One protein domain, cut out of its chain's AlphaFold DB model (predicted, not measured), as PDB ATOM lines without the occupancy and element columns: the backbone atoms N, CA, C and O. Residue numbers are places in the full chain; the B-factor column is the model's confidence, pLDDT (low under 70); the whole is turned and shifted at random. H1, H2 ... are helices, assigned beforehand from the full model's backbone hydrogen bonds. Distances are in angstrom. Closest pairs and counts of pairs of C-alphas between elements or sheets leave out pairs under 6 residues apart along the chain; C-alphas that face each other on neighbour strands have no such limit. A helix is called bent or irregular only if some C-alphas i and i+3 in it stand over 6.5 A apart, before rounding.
ATOM      1  N   PHE A   4     -37.097  64.757 192.418       89.31
ATOM      2  CA  PHE A   4     -36.840  63.596 191.560       89.31
ATOM      3  C   PHE A   4     -36.422  64.007 190.146       89.31
ATOM      4  O   PHE A   4     -35.517  63.414 189.563       89.31
ATOM      5  N   GLU A   5     -37.031  65.058 189.600       91.06
ATOM      6  CA  GLU A   5     -36.641  65.619 188.305       91.06
ATOM      7  C   GLU A   5     -35.197  66.143 188.340       91.06
ATOM      8  O   GLU A   5     -34.423  65.855 187.428       91.06
ATOM      9  N   LYS A   6     -34.790  66.817 189.426       89.38
ATOM     10  CA  LYS A   6     -33.398  67.270 189.610       89.38
ATOM     11  C   LYS A   6     -32.415  66.110 189.644       89.38
ATOM     12  O   LYS A   6     -31.376  66.173 188.991       89.38
ATOM     13  N   GLN A   7     -32.749  65.050 190.378       89.56
ATOM     14  CA  GLN A   7     -31.929  63.839 190.431       89.56
ATOM     15  C   GLN A   7     -31.805  63.187 189.049       89.56
ATOM     16  O   GLN A   7     -30.705  62.805 188.656       89.56
ATOM     17  N   ASN A   8     -32.892  63.130 188.274       92.81
ATOM     18  CA  ASN A   8     -32.866  62.594 186.913       92.81
ATOM     19  C   ASN A   8     -31.980  63.428 185.978       92.81
ATOM     20  O   ASN A   8     -31.203  62.861 185.208       92.81
ATOM     21  N   VAL A   9     -32.060  64.762 186.054       94.56
ATOM     22  CA  VAL A   9     -31.203  65.676 185.278       94.56
ATOM     23  C   VAL A   9     -29.734  65.494 185.652       94.56
ATOM     24  O   VAL A   9     -28.884  65.344 184.770       94.56
ATOM     25  N   PHE A  10     -29.442  65.449 186.952       95.12
ATOM     26  CA  PHE A  10     -28.097  65.221 187.468       95.12
ATOM     27  C   PHE A  10     -27.516  63.894 186.964       95.12
ATOM     28  O   PHE A  10     -26.451  63.880 186.341       95.12
ATOM     29  N   LEU A  11     -28.247  62.793 187.166       95.56
ATOM     30  CA  LEU A  11     -27.816  61.445 186.802       95.56
ATOM     31  C   LEU A  11     -27.610  61.301 185.294       95.56
ATOM     32  O   LEU A  11     -26.593  60.766 184.855       95.56
ATOM     33  N   SER A  12     -28.549  61.821 184.498       96.50
ATOM     34  CA  SER A  12     -28.473  61.761 183.037       96.50
ATOM     35  C   SER A  12     -27.232  62.478 182.515       96.50
ATOM     36  O   SER A  12     -26.539  61.960 181.638       96.50
ATOM     37  N   LYS A  13     -26.913  63.655 183.072       97.31
ATOM     38  CA  LYS A  13     -25.728  64.407 182.659       97.31
ATOM     39  C   LYS A  13     -24.432  63.732 183.113       97.31
ATOM     40  O   LYS A  13     -23.525  63.596 182.297       97.31
ATOM     41  N   MET A  14     -24.372  63.246 184.353       97.88
ATOM     42  CA  MET A  14     -23.218  62.504 184.873       97.88
ATOM     43  C   MET A  14     -22.887  61.289 183.994       97.88
ATOM     44  O   MET A  14     -21.743  61.114 183.581       97.88
ATOM     45  N   VAL A  15     -23.897  60.484 183.646       97.69
ATOM     46  CA  VAL A  15     -23.727  59.321 182.764       97.69
ATOM     47  C   VAL A  15     -23.282  59.740 181.359       97.69
ATOM     48  O   VAL A  15     -22.413  59.096 180.770       97.69
ATOM     49  N   ALA A  16     -23.844  60.820 180.810       97.81
ATOM     50  CA  ALA A  16     -23.449  61.324 179.498       97.81
ATOM     51  C   ALA A  16     -21.983  61.785 179.472       97.81
ATOM     52  O   ALA A  16     -21.264  61.475 178.522       97.81
ATOM     53  N   ASP A  17     -21.528  62.492 180.504       98.12
ATOM     54  CA  ASP A  17     -20.155  62.993 180.587       98.12
ATOM     55  C   ASP A  17     -19.155  61.865 180.906       98.12
ATOM     56  O   ASP A  17     -18.051  61.845 180.354       98.12
ATOM     57  N   TYR A  18     -19.563  60.853 181.679       97.88
ATOM     58  CA  TYR A  18     -18.804  59.609 181.834       97.88
ATOM     59  C   TYR A  18     -18.597  58.896 180.491       97.88
ATOM     60  O   TYR A  18     -17.464  58.589 180.123       97.88
ATOM     61  N   ASN A  19     -19.665  58.709 179.709       96.62
ATOM     62  CA  ASN A  19     -19.596  58.053 178.399       96.62
ATOM     63  C   ASN A  19     -18.771  58.840 177.363       96.62
ATOM     64  O   ASN A  19     -18.287  58.258 176.395       96.62
ATOM     65  N   LYS A  20     -18.588  60.152 177.560       97.19
ATOM     66  CA  LYS A  20     -17.692  61.000 176.755       97.19
ATOM     67  C   LYS A  20     -16.225  60.934 177.194       97.19
ATOM     68  O   LYS A  20     -15.387  61.570 176.563       97.19
ATOM     69  N   GLY A  21     -15.908  60.202 178.262       95.81
ATOM     70  CA  GLY A  21     -14.549  60.092 178.790       95.81
ATOM     71  C   GLY A  21     -14.088  61.317 179.581       95.81
ATOM     72  O   GLY A  21     -12.888  61.548 179.675       95.81
ATOM     73  N   VAL A  28     -12.117  53.224 187.150       98.25
ATOM     74  CA  VAL A  28     -12.386  53.064 188.588       98.25
ATOM     75  C   VAL A  28     -13.875  53.242 188.888       98.25
ATOM     76  O   VAL A  28     -14.437  52.471 189.658       98.25
ATOM     77  N   PHE A  29     -14.542  54.188 188.220       98.38
ATOM     78  CA  PHE A  29     -15.954  54.516 188.439       98.38
ATOM     79  C   PHE A  29     -16.936  53.599 187.703       98.38
ATOM     80  O   PHE A  29     -18.152  53.734 187.874       98.38
ATOM     81  N   LYS A  30     -16.446  52.648 186.899       97.88
ATOM     82  CA  LYS A  30     -17.305  51.753 186.118       97.88
ATOM     83  C   LYS A  30     -18.357  51.018 186.971       97.88
ATOM     84  O   LYS A  30     -19.514  51.029 186.557       97.88
ATOM     85  N   PRO A  31     -18.038  50.433 188.145       97.94
ATOM     86  CA  PRO A  31     -19.039  49.734 188.956       97.94
ATOM     87  C   PRO A  31     -20.190  50.643 189.403       97.94
ATOM     88  O   PRO A  31     -21.350  50.234 189.389       97.94
ATOM     89  N   TYR A  32     -19.888  51.897 189.750       97.94
ATOM     90  CA  TYR A  32     -20.904  52.882 190.112       97.94
ATOM     91  C   TYR A  32     -21.778  53.257 188.911       97.94
ATOM     92  O   TYR A  32     -23.003  53.275 189.024       97.94
ATOM     93  N   MET A  33     -21.179  53.483 187.740       98.00
ATOM     94  CA  MET A  33     -21.928  53.813 186.521       98.00
ATOM     95  C   MET A  33     -22.816  52.652 186.059       98.00
ATOM     96  O   MET A  33     -23.987  52.869 185.746       98.00
ATOM     97  N   ASP A  34     -22.305  51.418 186.111       97.69
ATOM     98  CA  ASP A  34     -23.085  50.210 185.832       97.69
ATOM     99  C   ASP A  34     -24.285  50.102 186.787       97.69
ATOM    100  O   ASP A  34     -25.397  49.783 186.357       97.69
ATOM    101  N   TRP A  35     -24.100  50.411 188.078       97.25
ATOM    102  CA  TRP A  35     -25.197  50.441 189.046       97.25
ATOM    103  C   TRP A  35     -26.236  51.509 188.689       97.25
ATOM    104  O   TRP A  35     -27.424  51.196 188.595       97.25
ATOM    105  N   LYS A  36     -25.806  52.748 188.433       95.94
ATOM    106  CA  LYS A  36     -26.702  53.856 188.075       95.94
ATOM    107  C   LYS A  36     -27.514  53.590 186.804       95.94
ATOM    108  O   LYS A  36     -28.668  53.996 186.728       95.94
ATOM    109  N   GLN A  37     -26.932  52.905 185.821       94.62
ATOM    110  CA  GLN A  37     -27.593  52.594 184.550       94.62
ATOM    111  C   GLN A  37     -28.496  51.357 184.625       94.62
ATOM    112  O   GLN A  37     -29.546  51.322 183.989       94.62
ATOM    113  N   SER A  38     -28.093  50.326 185.374       95.19
ATOM    114  CA  SER A  38     -28.825  49.051 185.437       95.19
ATOM    115  C   SER A  38     -29.849  48.974 186.571       95.19
ATOM    116  O   SER A  38     -30.698  48.083 186.566       95.19
ATOM    117  N   GLY A  39     -29.732  49.847 187.576       94.38
ATOM    118  CA  GLY A  39     -30.488  49.782 188.828       94.38
ATOM    119  C   GLY A  39     -30.057  48.646 189.763       94.38
ATOM    120  O   GLY A  39     -30.639  48.484 190.834       94.38
ATOM    121  N   LYS A  40     -29.043  47.851 189.394       94.56
ATOM    122  CA  LYS A  40     -28.568  46.704 190.178       94.56
ATOM    123  C   LYS A  40     -27.288  47.064 190.918       94.56
ATOM    124  O   LYS A  40     -26.264  47.324 190.293       94.56
ATOM    125  N   LEU A  41     -27.346  47.065 192.248       94.69
ATOM    126  CA  LEU A  41     -26.168  47.293 193.078       94.69
ATOM    127  C   LEU A  41     -25.275  46.046 193.047       94.69
ATOM    128  O   LEU A  41     -25.609  45.027 193.644       94.69
ATOM    129  N   ASN A  42     -24.156  46.134 192.327       94.81
ATOM    130  CA  ASN A  42     -23.130  45.093 192.241       94.81
ATOM    131  C   ASN A  42     -21.745  45.714 192.467       94.81
ATOM    132  O   ASN A  42     -20.932  45.826 191.552       94.81
ATOM    133  N   ILE A  43     -21.538  46.212 193.686       97.00
ATOM    134  CA  ILE A  43     -20.318  46.894 194.117       97.00
ATOM    135  C   ILE A  43     -19.833  46.191 195.387       97.00
ATOM    136  O   ILE A  43     -20.593  46.047 196.341       97.00
ATOM    137  N   SER A  44     -18.577  45.751 195.401       96.88
ATOM    138  CA  SER A  44     -17.911  45.233 196.607       96.88
ATOM    139  C   SER A  44     -17.413  46.367 197.509       96.88
ATOM    140  O   SER A  44     -17.220  47.499 197.054       96.88
ATOM    141  N   GLN A  45     -17.120  46.064 198.775       96.31
ATOM    142  CA  GLN A  45     -16.478  47.018 199.688       96.31
ATOM    143  C   GLN A  45     -15.149  47.538 199.132       96.31
ATOM    144  O   GLN A  45     -14.890  48.739 199.196       96.31
ATOM    145  N   ALA A  46     -14.333  46.665 198.532       96.69
ATOM    146  CA  ALA A  46     -13.058  47.054 197.934       96.69
ATOM    147  C   ALA A  46     -13.240  48.039 196.767       96.69
ATOM    148  O   ALA A  46     -12.531  49.040 196.682       96.69
ATOM    149  N   GLN A  47     -14.223  47.799 195.892       97.62
ATOM    150  CA  GLN A  47     -14.547  48.730 194.804       97.62
ATOM    151  C   GLN A  47     -15.096  50.057 195.333       97.62
ATOM    152  O   GLN A  47     -14.759  51.108 194.799       97.62
ATOM    153  N   SER A  48     -15.923  50.019 196.381       97.88
ATOM    154  CA  SER A  48     -16.421  51.228 197.039       97.88
ATOM    155  C   SER A  48     -15.280  52.079 197.591       97.88
ATOM    156  O   SER A  48     -15.257  53.272 197.307       97.88
ATOM    157  N   TRP A  49     -14.308  51.485 198.293       97.56
ATOM    158  CA  TRP A  49     -13.120  52.213 198.752       97.56
ATOM    159  C   TRP A  49     -12.315  52.795 197.593       97.56
ATOM    160  O   TRP A  49     -12.052  53.990 197.594       97.56
ATOM    161  N   ALA A  50     -12.018  52.001 196.560       97.94
ATOM    162  CA  ALA A  50     -11.242  52.474 195.413       97.94
ATOM    163  C   ALA A  50     -11.899  53.669 194.697       97.94
ATOM    164  O   ALA A  50     -11.220  54.620 194.316       97.94
ATOM    165  N   MET A  51     -13.225  53.642 194.531       98.31
ATOM    166  CA  MET A  51     -13.967  54.755 193.933       98.31
ATOM    167  C   MET A  51     -13.993  55.996 194.826       98.31
ATOM    168  O   MET A  51     -13.921  57.104 194.303       98.31
ATOM    169  N   ARG A  52     -14.090  55.827 196.149       98.12
ATOM    170  CA  ARG A  52     -14.060  56.943 197.106       98.12
ATOM    171  C   ARG A  52     -12.683  57.588 197.180       98.12
ATOM    172  O   ARG A  52     -12.596  58.808 197.113       98.12
ATOM    173  N   ASP A  53     -11.621  56.789 197.223       98.06
ATOM    174  CA  ASP A  53     -10.244  57.288 197.226       98.06
ATOM    175  C   ASP A  53      -9.944  58.083 195.947       98.06
ATOM    176  O   ASP A  53      -9.410  59.192 196.010       98.06
ATOM    177  N   GLU A  54     -10.351  57.564 194.782       98.38
ATOM    178  CA  GLU A  54     -10.198  58.277 193.510       98.38
ATOM    179  C   GLU A  54     -11.054  59.552 193.467       98.38
ATOM    180  O   GLU A  54     -10.565  60.602 193.044       98.38
ATOM    181  N   ALA A  55     -12.308  59.500 193.938       98.38
ATOM    182  CA  ALA A  55     -13.171  60.678 193.996       98.38
ATOM    183  C   ALA A  55     -12.576  61.772 194.888       98.38
ATOM    184  O   ALA A  55     -12.468  62.923 194.464       98.38
ATOM    185  N   GLN A  56     -12.127  61.405 196.088       97.88
ATOM    186  CA  GLN A  56     -11.535  62.328 197.045       97.88
ATOM    187  C   GLN A  56     -10.221  62.918 196.525       97.88
ATOM    188  O   GLN A  56      -9.997  64.117 196.674       97.88
ATOM    189  N   SER A  57      -9.374  62.116 195.871       97.56
ATOM    190  CA  SER A  57      -8.143  62.617 195.253       97.56
ATOM    191  C   SER A  57      -8.434  63.673 194.185       97.56
ATOM    192  O   SER A  57      -7.753  64.695 194.148       97.56
ATOM    193  N   GLN A  58      -9.433  63.449 193.328       97.62
ATOM    194  CA  GLN A  58      -9.814  64.419 192.297       97.62
ATOM    195  C   GLN A  58     -10.481  65.666 192.892       97.62
ATOM    196  O   GLN A  58     -10.249  66.772 192.406       97.62
ATOM    197  N   LEU A  59     -11.279  65.511 193.953       97.75
ATOM    198  CA  LEU A  59     -11.871  66.638 194.671       97.75
ATOM    199  C   LEU A  59     -10.810  67.524 195.321       97.75
ATOM    200  O   LEU A  59     -10.926  68.740 195.222       97.75
ATOM    201  N   CYS A  60      -9.758  66.952 195.915       96.94
ATOM    202  CA  CYS A  60      -8.650  67.744 196.455       96.94
ATOM    203  C   CYS A  60      -8.016  68.640 195.376       96.94
ATOM    204  O   CYS A  60      -7.917  69.848 195.580       96.94
ATOM    205  N   ASP A  61      -7.694  68.082 194.199       96.31
ATOM    206  CA  ASP A  61      -7.147  68.853 193.070       96.31
ATOM    207  C   ASP A  61      -8.091  70.000 192.639       96.31
ATOM    208  O   ASP A  61      -7.649  71.098 192.284       96.31
ATOM    209  N   LEU A  62      -9.405  69.747 192.641       96.19
ATOM    210  CA  LEU A  62     -10.425  70.724 192.251       96.19
ATOM    211  C   LEU A  62     -10.606  71.818 193.310       96.19
ATOM    212  O   LEU A  62     -10.683  72.996 192.963       96.19
ATOM    213  N   TYR A  63     -10.637  71.474 194.593       95.88
ATOM    214  CA  TYR A  63     -10.761  72.454 195.671       95.88
ATOM    215  C   TYR A  63      -9.533  73.366 195.762       95.88
ATOM    216  O   TYR A  63      -9.697  74.576 195.924       95.88
ATOM    217  N   ASP A  64      -8.329  72.828 195.549       96.19
ATOM    218  CA  ASP A  64      -7.095  73.621 195.492       96.19
ATOM    219  C   ASP A  64      -7.087  74.594 194.301       96.19
ATOM    220  O   ASP A  64      -6.561  75.706 194.397       96.19
ATOM    221  N   ARG A  65      -7.711  74.215 193.176       95.94
ATOM    222  CA  ARG A  65      -7.875  75.088 192.002       95.94
ATOM    223  C   ARG A  65      -8.878  76.220 192.245       95.94
ATOM    224  O   ARG A  65      -8.705  77.306 191.691       95.94
ATOM    225  N   TYR A  66      -9.907  75.983 193.058       94.38
ATOM    226  CA  TYR A  66     -10.986  76.937 193.331       94.38
ATOM    227  C   TYR A  66     -11.133  77.251 194.833       94.38
ATOM    228  O   TYR A  66     -12.211  77.051 195.405       94.38
ATOM    229  N   PRO A  67     -10.112  77.841 195.484       92.00
ATOM    230  CA  PRO A  67     -10.083  78.026 196.940       92.00
ATOM    231  C   PRO A  67     -11.158  78.989 197.470       92.00
ATOM    232  O   PRO A  67     -11.344  79.102 198.678       92.00
ATOM    233  N   HIS A  68     -11.868  79.703 196.590       91.62
ATOM    234  CA  HIS A  68     -12.925  80.659 196.935       91.62
ATOM    235  C   HIS A  68     -14.287  80.316 196.314       91.62
ATOM    236  O   HIS A  68     -15.189  81.150 196.340       91.62
ATOM    237  N   ALA A  69     -14.475  79.098 195.786       89.62
ATOM    238  CA  ALA A  69     -15.739  78.687 195.160       89.62
ATOM    239  C   ALA A  69     -16.962  78.890 196.072       89.62
ATOM    240  O   ALA A  69     -18.029  79.293 195.607       89.62
ATOM    241  N   TYR A  70     -16.791  78.685 197.382       80.38
ATOM    242  CA  TYR A  70     -17.838  78.846 198.394       80.38
ATOM    243  C   TYR A  70     -18.404  80.274 198.494       80.38
ATOM    244  O   TYR A  70     -19.510  80.460 198.993       80.38
ATOM    245  N   GLN A  71     -17.674  81.292 198.026       83.00
ATOM    246  CA  GLN A  71     -18.106  82.694 198.093       83.00
ATOM    247  C   GLN A  71     -19.175  83.037 197.044       83.00
ATOM    248  O   GLN A  71     -19.811  84.084 197.138       83.00
ATOM    249  N   TYR A  72     -19.395  82.157 196.064       75.81
ATOM    250  CA  TYR A  72     -20.317  82.362 194.941       75.81
ATOM    251  C   TYR A  72     -21.666  81.648 195.128       75.81
ATOM    252  O   TYR A  72     -22.324  81.284 194.152       75.81
ATOM    253  N   MET A  73     -22.076  81.416 196.377       68.00
ATOM    254  CA  MET A  73     -23.390  80.853 196.688       68.00
ATOM    255  C   MET A  73     -24.484  81.916 196.496       68.00
ATOM    256  O   MET A  73     -24.719  82.753 197.365       68.00
ATOM    257  N   ASP A  74     -25.149  81.877 195.342       67.31
ATOM    258  CA  ASP A  74     -26.336  82.693 195.051       67.31
ATOM    259  C   ASP A  74     -27.536  82.276 195.929       67.31
ATOM    260  O   ASP A  74     -27.619  81.139 196.402       67.31
ATOM    261  N   SER A  75     -28.533  83.159 196.064       71.00
ATOM    262  CA  SER A  75     -29.850  82.805 196.621       71.00
ATOM    263  C   SER A  75     -30.450  81.611 195.873       71.00
ATOM    264  O   SER A  75     -30.541  81.665 194.646       71.00
ATOM    265  N   ILE A  76     -30.862  80.558 196.590       67.88
ATOM    266  CA  ILE A  76     -31.366  79.292 196.020       67.88
ATOM    267  C   ILE A  76     -32.449  79.555 194.959       67.88
ATOM    268  O   ILE A  76     -33.514  80.087 195.265       67.88
ATOM    269  N   VAL A  77     -32.172  79.150 193.721       67.19
ATOM    270  CA  VAL A  77     -33.103  79.076 192.595       67.19
ATOM    271  C   VAL A  77     -33.452  77.606 192.403       67.19
ATOM    272  O   VAL A  77     -32.584  76.751 192.242       67.19
ATOM    273  N   ASP A  78     -34.743  77.287 192.424       70.25
ATOM    274  CA  ASP A  78     -35.216  75.905 192.532       70.25
ATOM    275  C   ASP A  78     -35.071  75.073 191.234       70.25
ATOM    276  O   ASP A  78     -35.544  73.941 191.172       70.25
ATOM    277  N   ASP A  79     -34.392  75.583 190.202       79.38
ATOM    278  CA  ASP A  79     -34.365  74.979 188.862       79.38
ATOM    279  C   ASP A  79     -32.975  74.559 188.343       79.38
ATOM    280  O   ASP A  79     -32.919  73.805 187.375       79.38
ATOM    281  N   ASP A  80     -31.855  74.953 188.969       86.31
ATOM    282  CA  ASP A  80     -30.509  74.490 188.568       86.31
ATOM    283  C   ASP A  80     -29.914  73.523 189.614       86.31
ATOM    284  O   ASP A  80     -29.527  73.966 190.702       86.31
ATOM    285  N   PRO A  81     -29.778  72.213 189.310       88.50
ATOM    286  CA  PRO A  81     -29.138  71.246 190.209       88.50
ATOM    287  C   PRO A  81     -27.689  71.599 190.573       88.50
ATOM    288  O   PRO A  81     -27.185  71.126 191.589       88.50
ATOM    289  N   TRP A  82     -27.017  72.422 189.762       91.88
ATOM    290  CA  TRP A  82     -25.612  72.788 189.938       91.88
ATOM    291  C   TRP A  82     -25.397  74.182 190.515       91.88
ATOM    292  O   TRP A  82     -24.256  74.645 190.558       91.88
ATOM    293  N   GLN A  83     -26.447  74.857 190.986       88.75
ATOM    294  CA  GLN A  83     -26.310  76.207 191.531       88.75
ATOM    295  C   GLN A  83     -25.276  76.286 192.661       88.75
ATOM    296  O   GLN A  83     -24.469  77.213 192.694       88.75
ATOM    297  N   MET A  84     -25.261  75.300 193.560       87.50
ATOM    298  CA  MET A  84     -24.325  75.263 194.693       87.50
ATOM    299  C   MET A  84     -22.860  75.112 194.254       87.50
ATOM    300  O   MET A  84     -21.952  75.384 195.030       87.50
ATOM    301  N   TYR A  85     -22.628  74.722 192.998       92.00
ATOM    302  CA  TYR A  85     -21.309  74.473 192.424       92.00
ATOM    303  C   TYR A  85     -20.853  75.592 191.476       92.00
ATOM    304  O   TYR A  85     -19.816  75.472 190.829       92.00
ATOM    305  N   LYS A  86     -21.601  76.696 191.361       90.81
ATOM    306  CA  LYS A  86     -21.330  77.762 190.378       90.81
ATOM    307  C   LYS A  86     -19.934  78.383 190.523       90.81
ATOM    308  O   LYS A  86     -19.324  78.742 189.518       90.81
ATOM    309  N   GLY A  87     -19.408  78.441 191.749       91.88
ATOM    310  CA  GLY A  87     -18.056  78.925 192.048       91.88
ATOM    311  C   GLY A  87     -16.915  78.090 191.453       91.88
ATOM    312  O   GLY A  87     -15.791  78.576 191.387       91.88
ATOM    313  N   TYR A  88     -17.197  76.874 190.973       94.19
ATOM    314  CA  TYR A  88     -16.232  76.002 190.292       94.19
ATOM    315  C   TYR A  88     -16.190  76.211 188.766       94.19
ATOM    316  O   TYR A  88     -15.494  75.490 188.058       94.19
ATOM    317  N   GLY A  89     -16.939  77.177 188.219       92.69
ATOM    318  CA  GLY A  89     -16.916  77.481 186.785       92.69
ATOM    319  C   GLY A  89     -17.338  76.290 185.914       92.69
ATOM    320  O   GLY A  89     -18.407  75.714 186.118       92.69
ATOM    321  N   GLU A  90     -16.514  75.930 184.925       92.56
ATOM    322  CA  GLU A  90     -16.763  74.776 184.042       92.56
ATOM    323  C   GLU A  90     -16.636  73.429 184.776       92.56
ATOM    324  O   GLU A  90     -17.358  72.483 184.455       92.56
ATOM    325  N   ASP A  91     -15.807  73.368 185.824       96.00
ATOM    326  CA  ASP A  91     -15.556  72.160 186.617       96.00
ATOM    327  C   ASP A  91     -16.709  71.827 187.586       96.00
ATOM    328  O   ASP A  91     -16.725  70.754 188.194       96.00
ATOM    329  N   LYS A  92     -17.733  72.691 187.687       95.50
ATOM    330  CA  LYS A  92     -18.902  72.514 188.572       95.50
ATOM    331  C   LYS A  92     -19.583  71.157 188.441       95.50
ATOM    332  O   LYS A  92     -20.084  70.604 189.416       95.50
ATOM    333  N   TYR A  93     -19.607  70.626 187.222       97.06
ATOM    334  CA  TYR A  93     -20.202  69.332 186.934       97.06
ATOM    335  C   TYR A  93     -19.380  68.218 187.568       97.06
ATOM    336  O   TYR A  93     -19.929  67.420 188.321       97.06
ATOM    337  N   MET A  94     -18.066  68.221 187.343       97.88
ATOM    338  CA  MET A  94     -17.182  67.194 187.878       97.88
ATOM    339  C   MET A  94     -17.169  67.205 189.406       97.88
ATOM    340  O   MET A  94     -17.364  66.154 190.006       97.88
ATOM    341  N   VAL A  95     -17.062  68.384 190.031       97.50
ATOM    342  CA  VAL A  95     -17.144  68.513 191.498       97.50
ATOM    343  C   VAL A  95     -18.440  67.889 192.018       97.50
ATOM    344  O   VAL A  95     -18.405  67.020 192.885       97.50
ATOM    345  N   SER A  96     -19.581  68.243 191.416       97.12
ATOM    346  CA  SER A  96     -20.878  67.702 191.834       97.12
ATOM    347  C   SER A  96     -20.999  66.185 191.661       97.12
ATOM    348  O   SER A  96     -21.654  65.523 192.465       97.12
ATOM    349  N   TYR A  97     -20.376  65.614 190.626       98.19
ATOM    350  CA  TYR A  97     -20.409  64.174 190.378       98.19
ATOM    351  C   TYR A  97     -19.563  63.425 191.395       98.19
ATOM    352  O   TYR A  97     -20.030  62.433 191.946       98.19
ATOM    353  N   LEU A  98     -18.351  63.910 191.665       98.44
ATOM    354  CA  LEU A  98     -17.428  63.288 192.609       98.44
ATOM    355  C   LEU A  98     -17.962  63.367 194.045       98.44
ATOM    356  O   LEU A  98     -17.950  62.354 194.737       98.44
ATOM    357  N   GLU A  99     -18.522  64.509 194.462       97.38
ATOM    358  CA  GLU A  99     -19.207  64.626 195.757       97.38
ATOM    359  C   GLU A  99     -20.428  63.700 195.834       97.38
ATOM    360  O   GLU A  99     -20.666  63.064 196.860       97.38
ATOM    361  N   GLY A 100     -21.207  63.584 194.754       96.81
ATOM    362  CA  GLY A 100     -22.338  62.656 194.692       96.81
ATOM    363  C   GLY A 100     -21.907  61.193 194.840       96.81
ATOM    364  O   GLY A 100     -22.514  60.448 195.609       96.81
ATOM    365  N   ILE A 101     -20.836  60.802 194.145       98.06
ATOM    366  CA  ILE A 101     -20.251  59.457 194.206       98.06
ATOM    367  C   ILE A 101     -19.738  59.158 195.615       98.06
ATOM    368  O   ILE A 101     -20.113  58.129 196.176       98.06
ATOM    369  N   ASP A 102     -18.914  60.031 196.201       98.06
ATOM    370  CA  ASP A 102     -18.344  59.784 197.529       98.06
ATOM    371  C   ASP A 102     -19.430  59.714 198.610       98.06
ATOM    372  O   ASP A 102     -19.452  58.769 199.404       98.06
ATOM    373  N   ASN A 103     -20.399  60.634 198.590       96.69
ATOM    374  CA  ASN A 103     -21.504  60.629 199.548       96.69
ATOM    375  C   ASN A 103     -22.362  59.365 199.433       96.69
ATOM    376  O   ASN A 103     -22.680  58.726 200.440       96.69
ATOM    377  N   GLU A 104     -22.753  58.975 198.217       96.75
ATOM    378  CA  GLU A 104     -23.606  57.804 198.035       96.75
ATOM    379  C   GLU A 104     -22.866  56.508 198.385       96.75
ATOM    380  O   GLU A 104     -23.424  55.655 199.078       96.75
ATOM    381  N   LEU A 105     -21.595  56.382 197.989       97.44
ATOM    382  CA  LEU A 105     -20.766  55.238 198.362       97.44
ATOM    383  C   LEU A 105     -20.518  55.175 199.869       97.44
ATOM    384  O   LEU A 105     -20.573  54.082 200.425       97.44
ATOM    385  N   THR A 106     -20.303  56.312 200.536       96.19
ATOM    386  CA  THR A 106     -20.186  56.397 202.000       96.19
ATOM    387  C   THR A 106     -21.448  55.874 202.683       96.19
ATOM    388  O   THR A 106     -21.360  55.056 203.599       96.19
ATOM    389  N   ASN A 107     -22.626  56.284 202.204       95.00
ATOM    390  CA  ASN A 107     -23.908  55.895 202.793       95.00
ATOM    391  C   ASN A 107     -24.211  54.401 202.647       95.00
ATOM    392  O   ASN A 107     -24.792  53.800 203.550       95.00
ATOM    393  N   ILE A 108     -23.830  53.791 201.520       94.88
ATOM    394  CA  ILE A 108     -24.110  52.370 201.281       94.88
ATOM    395  C   ILE A 108     -22.991  51.439 201.749       94.88
ATOM    396  O   ILE A 108     -23.202  50.229 201.778       94.88
ATOM    397  N   HIS A 109     -21.819  51.974 202.108       91.44
ATOM    398  CA  HIS A 109     -20.587  51.206 202.306       91.44
ATOM    399  C   HIS A 109     -20.765  50.005 203.244       91.44
ATOM    400  O   HIS A 109     -20.367  48.887 202.921       91.44
ATOM    401  N   PHE A 110     -21.424  50.223 204.383       86.31
ATOM    402  CA  PHE A 110     -21.650  49.193 205.400       86.31
ATOM    403  C   PHE A 110     -22.584  48.059 204.948       86.31
ATOM    404  O   PHE A 110     -22.600  47.006 205.581       86.31
ATOM    405  N   PHE A 111     -23.348  48.251 203.870       90.88
ATOM    406  CA  PHE A 111     -24.237  47.233 203.302       90.88
ATOM    407  C   PHE A 111     -23.578  46.417 202.185       90.88
ATOM    408  O   PHE A 111     -24.175  45.453 201.704       90.88
ATOM    409  N   LEU A 112     -22.375  46.796 201.748       90.94
ATOM    410  CA  LEU A 112     -21.666  46.097 200.682       90.94
ATOM    411  C   LEU A 112     -20.988  44.841 201.224       90.94
ATOM    412  O   LEU A 112     -20.521  44.803 202.363       90.94
TER     413      LEU A 112
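AT A GLANCE: This is residues 4 to 21 and 28 to 112 of the 114 residues of an uncharacterized protein of Prevotella copri (UniProt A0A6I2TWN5). Two long helices, H3 and H5, run side by side in opposite directions, and H1 and H2 are set crosswise close to H5. H5 kinks near residue 91, and short H4 packs on its early residues 85 to 88. The 103 printed residues hold five named helices, H1 to H5 in order, and no named strand: all helix. The whole is compact, with a radius of gyration of the C-alphas of 14.2 A and spans of 38 by 30 by 28 A.

HOW THE PARTS SIT: H1, residues 4 to 19, and H2, residues 28 to 38, only just touch, with 3 pairs of C-alphas within 8 A, the closest Val 15 and Met 33 at 6.9 A. H3, residues 45 to 65, touches H2 with residues 47 to 54 alone; the closest C-alphas, Val 28 and Met 51, are 5.8 A apart. H4, residues 69 to 72, touches H5, residues 83 to 111, the closest C-alphas being Ala 69 and Gly 87 at 3.9 A. H3 and H5 touch at a shallow tilt of 22 degrees, opposite ways, with the C-alphas of Arg 52 and Asp 102 closest at 5.2 A. H1 is close to but not clearly touching H5, about perpendicular at 83 degrees, the closest C-alphas being Met 14 and Tyr 97 at 6.4 A. H1 and H3 are apart. Every O i to N i+4 pair is within hydrogen-bond range in H1 and H3, against 6 of 7 in H2 and 15 of 25 in H5; H4 is too short for one.

IN THESE COORDINATES: H1 begins at C-alpha 4 (-36.840, 63.596, 191.560) and spans 22.4 A; H2 spans 17.2 A. H3 spans 30.3 A, H4 5.9 A. H5 spans 31.3 A to C-alpha 111 (-24.237, 47.233, 203.302). H2 and H5 are irregular: C-alphas 28 and 31 are 7.4 A apart, and 87 and 90 are 9.1 A apart.

THE WHOLE: The two farthest C-alphas, Ala 46 and Ser 75, are 39.5 A apart. Residues 22 to 27 are not printed; C-alphas 21 and 28 are 12.3 A apart across the cut. Of the links printed whole, H3 to H4 is tight, H2 to H3 and H4 to H5 are short, and none is long. Mean pLDDT of the printed part is 93.2, under 70 at residues 73 to 74 and 76 to 77.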